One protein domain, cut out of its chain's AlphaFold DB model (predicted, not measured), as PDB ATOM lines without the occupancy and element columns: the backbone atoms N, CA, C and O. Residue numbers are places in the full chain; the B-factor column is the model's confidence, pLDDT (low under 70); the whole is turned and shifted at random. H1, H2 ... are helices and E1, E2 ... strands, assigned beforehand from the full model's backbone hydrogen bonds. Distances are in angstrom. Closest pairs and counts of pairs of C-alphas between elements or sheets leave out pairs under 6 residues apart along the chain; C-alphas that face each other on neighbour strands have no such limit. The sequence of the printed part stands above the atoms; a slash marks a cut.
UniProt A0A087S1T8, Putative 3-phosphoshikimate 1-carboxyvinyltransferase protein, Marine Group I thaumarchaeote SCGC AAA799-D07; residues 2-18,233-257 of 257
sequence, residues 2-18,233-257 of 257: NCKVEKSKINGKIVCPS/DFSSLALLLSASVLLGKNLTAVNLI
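This is residues 2 to 18 and 233 to 257 of the 257 residues of the protein "Putative 3-phosphoshikimate 1-carboxyvinyltransferase protein" of Marine Group I thaumarchaeote SCGC AAA799-D07 (UniProt A0A087S1T8). One helix, H1, lies over one face of a small ribbon of two parallel strands, E1 and E2, mostly over E2, and a lead-in without a named element, residues 2 to 11, reaches away from them. The 42 printed residues hold E1, H1 and E2 in that order, of mixed class, helices and strands. The whole is loose, with a radius of gyration of the C-alphas of 11.9 A, and elongated, spanning 39 by 21 by 13 A.

E1, residues 12 to 15, begins with C-alpha 12 at (-26.000, 34.185, -37.646) and is 10.2 A long. H1, residues 234 to 247, is 19.7 A long. E2, residues 251 to 254, is 9.7 A long and ends with C-alpha 254 at (-22.800, 36.970, -28.262).

E1 and E2 are parallel neighbours at 34 degrees, with N 254 and O 14 3.1 A apart, within hydrogen-bond range. The closest C-alphas of H1 and E2, those of Ser 244 and Leu 251, are 6.0 A apart. In H1, 8 of 10 O i to N i+4 pairs are within hydrogen-bond range.

The C-alphas farthest apart, of Asn 2 and Ile 257, are 40.8 A apart. Residues 19 to 232 are not printed; C-alphas 18 and 233 are 5.3 A apart across this cut. The link from H1 to E2 is tight. The model's pLDDT is under 70 at residues 2 to 3, 248 to 250, 255 and 257.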
ATOM      1  N   ASN A   2      -7.501  20.566 -57.044       52.75
ATOM      2  CA  ASN A   2      -8.256  21.620 -57.731       52.75
ATOM      3  C   ASN A   2      -9.315  22.151 -56.760       52.75
ATOM      4  O   ASN A   2     -10.314  21.480 -56.515       52.75
ATOM      5  N   CYS A   3      -9.066  23.314 -56.159       61.16
ATOM      6  CA  CYS A   3     -10.024  23.981 -55.281       61.16
ATOM      7  C   CYS A   3     -10.700  25.123 -56.048       61.16
ATOM      8  O   CYS A   3     -10.016  25.991 -56.588       61.16
ATOM      9  N   LYS A   4     -12.035  25.113 -56.104       70.06
ATOM     10  CA  LYS A   4     -12.846  26.210 -56.642       70.06
ATOM     11  C   LYS A   4     -13.341  27.048 -55.463       70.06
ATOM     12  O   LYS A   4     -13.992  26.510 -54.572       70.06
ATOM     13  N   VAL A   5     -13.016  28.338 -55.446       79.75
ATOM     14  CA  VAL A   5     -13.452  29.280 -54.404       79.75
ATOM     15  C   VAL A   5     -14.517  30.195 -54.995       79.75
ATOM     16  O   VAL A   5     -14.267  30.874 -55.987       79.75
ATOM     17  N   GLU A   6     -15.700  30.219 -54.387       78.12
ATOM     18  CA  GLU A   6     -16.829  31.051 -54.811       78.12
ATOM     19  C   GLU A   6     -17.354  31.892 -53.640       78.12
ATOM     20  O   GLU A   6     -17.203  31.537 -52.468       78.12
ATOM     21  N   LYS A   7     -17.973  33.036 -53.946       75.19
ATOM     22  CA  LYS A   7     -18.501  33.953 -52.929       75.19
ATOM     23  C   LYS A   7     -19.759  33.361 -52.282       75.19
ATOM     24  O   LYS A   7     -20.717  33.036 -52.974       75.19
ATOM     25  N   SER A   8     -19.784  33.294 -50.951       74.62
ATOM     26  CA  SER A   8     -20.930  32.816 -50.162       74.62
ATOM     27  C   SER A   8     -21.536  33.928 -49.291       74.62
ATOM     28  O   SER A   8     -20.993  35.028 -49.172       74.62
ATOM     29  N   LYS A   9     -22.701  33.660 -48.690       75.44
ATOM     30  CA  LYS A   9     -23.361  34.516 -47.700       75.44
ATOM     31  C   LYS A   9     -23.198  33.888 -46.309       75.44
ATOM     32  O   LYS A   9     -23.579  32.742 -46.120       75.44
ATOM     33  N   ILE A  10     -22.707  34.660 -45.337       77.25
ATOM     34  CA  ILE A  10     -22.675  34.279 -43.915       77.25
ATOM     35  C   ILE A  10     -23.628  35.186 -43.126       77.25
ATOM     36  O   ILE A  10     -23.627  36.402 -43.322       77.25
ATOM     37  N   ASN A  11     -24.453  34.596 -42.261       80.31
ATOM     38  CA  ASN A  11     -25.267  35.277 -41.254       80.31
ATOM     39  C   ASN A  11     -25.421  34.366 -40.023       80.31
ATOM     40  O   ASN A  11     -25.246  33.153 -40.120       80.31
ATOM     41  N   GLY A  12     -25.716  34.949 -38.861       83.69
ATOM     42  CA  GLY A  12     -26.000  34.185 -37.646       83.69
ATOM     43  C   GLY A  12     -25.397  34.782 -36.378       83.69
ATOM     44  O   GLY A  12     -24.800  35.862 -36.387       83.69
ATOM     45  N   LYS A  13     -25.578  34.051 -35.276       83.06
ATOM     46  CA  LYS A  13     -24.975  34.336 -33.971       83.06
ATOM     47  C   LYS A  13     -23.874  33.324 -33.704       83.06
ATOM     48  O   LYS A  13     -24.085  32.128 -33.892       83.06
ATOM     49  N   ILE A  14     -22.732  33.805 -33.232       81.31
ATOM     50  CA  ILE A  14     -21.623  32.953 -32.804       81.31
ATOM     51  C   ILE A  14     -21.397  33.129 -31.306       81.31
ATOM     52  O   ILE A  14     -21.365  34.252 -30.801       81.31
ATOM     53  N   VAL A  15     -21.238  32.011 -30.605       80.62
ATOM     54  CA  VAL A  15     -20.695  32.009 -29.246       80.62
ATOM     55  C   VAL A  15     -19.181  31.965 -29.385       80.62
ATOM     56  O   VAL A  15     -18.647  31.093 -30.073       80.62
ATOM     57  N   CYS A  16     -18.491  32.932 -28.789       83.25
ATOM     58  CA  CYS A  16     -17.039  32.975 -28.866       83.25
ATOM     59  C   CYS A  16     -16.446  31.784 -28.094       83.25
ATOM     60  O   CYS A  16     -16.856  31.553 -26.951       83.25
ATOM     61  N   PRO A  17     -15.508  31.018 -28.683       85.75
ATOM     62  CA  PRO A  17     -14.856  29.944 -27.952       85.75
ATOM     63  C   PRO A  17     -14.084  30.511 -26.761       85.75
ATOM     64  O   PRO A  17     -13.634  31.657 -26.775       85.75
ATOM     65  N   SER A  18     -13.913  29.701 -25.727       93.56
ATOM     66  CA  SER A  18     -13.135  30.078 -24.550       93.56
ATOM     67  C   SER A  18     -11.651  30.216 -24.870       93.56
ATOM     68  O   SER A  18     -11.104  29.509 -25.718       93.56
ATOM     69  N   ASP A 233     -12.175  33.990 -26.382       92.00
ATOM     70  CA  ASP A 233     -11.000  34.072 -27.250       92.00
ATOM     71  C   ASP A 233     -11.186  35.102 -28.368       92.00
ATOM     72  O   ASP A 233     -11.601  34.797 -29.492       92.00
ATOM     73  N   PHE A 234     -10.800  36.340 -28.073       87.19
ATOM     74  CA  PHE A 234     -10.796  37.420 -29.056       87.19
ATOM     75  C   PHE A 234      -9.906  37.135 -30.279       87.19
ATOM     76  O   PHE A 234     -10.171  37.676 -31.351       87.19
ATOM     77  N   SER A 235      -8.904  36.255 -30.170       86.69
ATOM     78  CA  SER A 235      -8.053  35.873 -31.308       86.69
ATOM     79  C   SER A 235      -8.836  35.030 -32.312       86.69
ATOM     80  O   SER A 235      -8.805  35.298 -33.511       86.69
ATOM     81  N   SER A 236      -9.587  34.036 -31.829       86.75
ATOM     82  CA  SER A 236     -10.482  33.238 -32.676       86.75
ATOM     83  C   SER A 236     -11.647  34.073 -33.202       86.75
ATOM     84  O   SER A 236     -12.028  33.937 -34.365       86.75
ATOM     85  N   LEU A 237     -12.184  34.975 -32.377       87.69
ATOM     86  CA  LEU A 237     -13.251  35.880 -32.794       87.69
ATOM     87  C   LEU A 237     -12.814  36.799 -33.939       87.69
ATOM     88  O   LEU A 237     -13.582  37.004 -34.876       87.69
ATOM     89  N   ALA A 238     -11.582  37.313 -33.900       88.62
ATOM     90  CA  ALA A 238     -11.054  38.198 -34.933       88.62
ATOM     91  C   ALA A 238     -11.071  37.548 -36.327       88.62
ATOM     92  O   ALA A 238     -11.369  38.228 -37.309       88.62
ATOM     93  N   LEU A 239     -10.834  36.233 -36.426       87.06
ATOM     94  CA  LEU A 239     -10.910  35.497 -37.694       87.06
ATOM     95  C   LEU A 239     -12.342  35.475 -38.254       87.06
ATOM     96  O   LEU A 239     -12.552  35.721 -39.442       87.06
ATOM     97  N   LEU A 240     -13.335  35.240 -37.392       83.12
ATOM     98  CA  LEU A 240     -14.752  35.220 -37.773       83.12
ATOM     99  C   LEU A 240     -15.265  36.618 -38.142       83.12
ATOM    100  O   LEU A 240     -15.973  36.778 -39.136       83.12
ATOM    101  N   LEU A 241     -14.866  37.643 -37.386       84.44
ATOM    102  CA  LEU A 241     -15.201  39.034 -37.697       84.44
ATOM    103  C   LEU A 241     -14.560  39.481 -39.016       84.44
ATOM    104  O   LEU A 241     -15.227  40.124 -39.824       84.44
ATOM    105  N   SER A 242     -13.317  39.073 -39.286       87.56
ATOM    106  CA  SER A 242     -12.643  39.353 -40.561       87.56
ATOM    107  C   SER A 242     -13.407  38.756 -41.747       87.56
ATOM    108  O   SER A 242     -13.610  39.434 -42.752       87.56
ATOM    109  N   ALA A 243     -13.915  37.525 -41.615       83.00
ATOM    110  CA  ALA A 243     -14.772  36.917 -42.634       83.00
ATOM    111  C   ALA A 243     -16.077  37.711 -42.852       83.00
ATOM    112  O   ALA A 243     -16.503  37.890 -43.992       83.00
ATOM    113  N   SER A 244     -16.683  38.240 -41.781       81.75
ATOM    114  CA  SER A 244     -17.875  39.100 -41.873       81.75
ATOM    115  C   SER A 244     -17.620  40.370 -42.678       81.75
ATOM    116  O   SER A 244     -18.418  40.722 -43.550       81.75
ATOM    117  N   VAL A 245     -16.499  41.041 -42.390       83.88
ATOM    118  CA  VAL A 245     -16.089  42.285 -43.053       83.88
ATOM    119  C   VAL A 245     -15.845  42.036 -44.540       83.88
ATOM    120  O   VAL A 245     -16.390  42.752 -45.376       83.88
ATOM    121  N   LEU A 246     -15.108  40.976 -44.886       84.06
ATOM    122  CA  LEU A 246     -14.797  40.630 -46.279       84.06
ATOM    123  C   LEU A 246     -16.041  40.264 -47.107       84.06
ATOM    124  O   LEU A 246     -16.083  40.508 -48.313       84.06
ATOM    125  N   LEU A 247     -17.066  39.683 -46.478       80.56
ATOM    126  CA  LEU A 247     -18.307  39.283 -47.149       80.56
ATOM    127  C   LEU A 247     -19.389  40.379 -47.147       80.56
ATOM    128  O   LEU A 247     -20.428  40.186 -47.786       80.56
ATOM    129  N   GLY A 248     -19.153  41.512 -46.470       63.84
ATOM    130  CA  GLY A 248     -20.052  42.671 -46.425       63.84
ATOM    131  C   GLY A 248     -21.386  42.396 -45.726       63.84
ATOM    132  O   GLY A 248     -22.434  42.829 -46.206       63.84
ATOM    133  N   LYS A 249     -21.383  41.599 -44.650       67.44
ATOM    134  CA  LYS A 249     -22.601  41.129 -43.962       67.44
ATOM    135  C   LYS A 249     -22.496  41.234 -42.442       67.44
ATOM    136  O   LYS A 249     -21.406  41.389 -41.900       67.44
ATOM    137  N   ASN A 250     -23.644  41.099 -41.774       68.88
ATOM    138  CA  ASN A 250     -23.787  41.217 -40.323       68.88
ATOM    139  C   ASN A 250     -23.592  39.855 -39.626       68.88
ATOM    140  O   ASN A 250     -24.462  38.984 -39.707       68.88
ATOM    141  N   LEU A 251     -22.479  39.690 -38.911       71.38
ATOM    142  CA  LEU A 251     -22.309  38.701 -37.842       71.38
ATOM    143  C   LEU A 251     -22.420  39.406 -36.489       71.38
ATOM    144  O   LEU A 251     -21.858  40.484 -36.299       71.38
ATOM    145  N   THR A 252     -23.098  38.774 -35.531       76.44
ATOM    146  CA  THR A 252     -23.156  39.254 -34.145       76.44
ATOM    147  C   THR A 252     -22.492  38.236 -33.227       76.44
ATOM    148  O   THR A 252     -22.915  37.079 -33.154       76.44
ATOM    149  N   ALA A 253     -21.455  38.674 -32.517       72.00
ATOM    150  CA  ALA A 253     -20.852  37.901 -31.441       72.00
ATOM    151  C   ALA A 253     -21.679  38.075 -30.164       72.00
ATOM    152  O   ALA A 253     -22.018  39.198 -29.794       72.00
ATOM    153  N   VAL A 254     -22.017  36.968 -29.505       75.44
ATOM    154  CA  VAL A 254     -22.800  36.970 -28.262       75.44
ATOM    155  C   VAL A 254     -22.017  36.308 -27.129       75.44
ATOM    156  O   VAL A 254     -21.136  35.486 -27.382       75.44
ATOM    157  N   ASN A 255     -22.366  36.656 -25.886       67.06
ATOM    158  CA  ASN A 255     -21.782  36.104 -24.656       67.06
ATOM    159  C   ASN A 255     -20.257  36.297 -24.546       67.06
ATOM    160  O   ASN A 255     -19.535  35.360 -24.212       67.06
ATOM    161  N   LEU A 256     -19.777  37.512 -24.837       73.19
ATOM    162  CA  LEU A 256     -18.379  37.890 -24.622       73.19
ATOM    163  C   LEU A 256     -18.150  38.158 -23.130       73.19
ATOM    164  O   LEU A 256     -18.804  39.033 -22.562       73.19
ATOM    165  N   ILE A 257     -17.251  37.385 -22.520       64.12
ATOM    166  CA  ILE A 257     -16.842  37.489 -21.108       64.12
ATOM    167  C   ILE A 257     -15.344  37.767 -21.046       64.12
ATOM    168  O   ILE A 257     -14.605  37.148 -21.848       64.12
TER     169      ILE A 257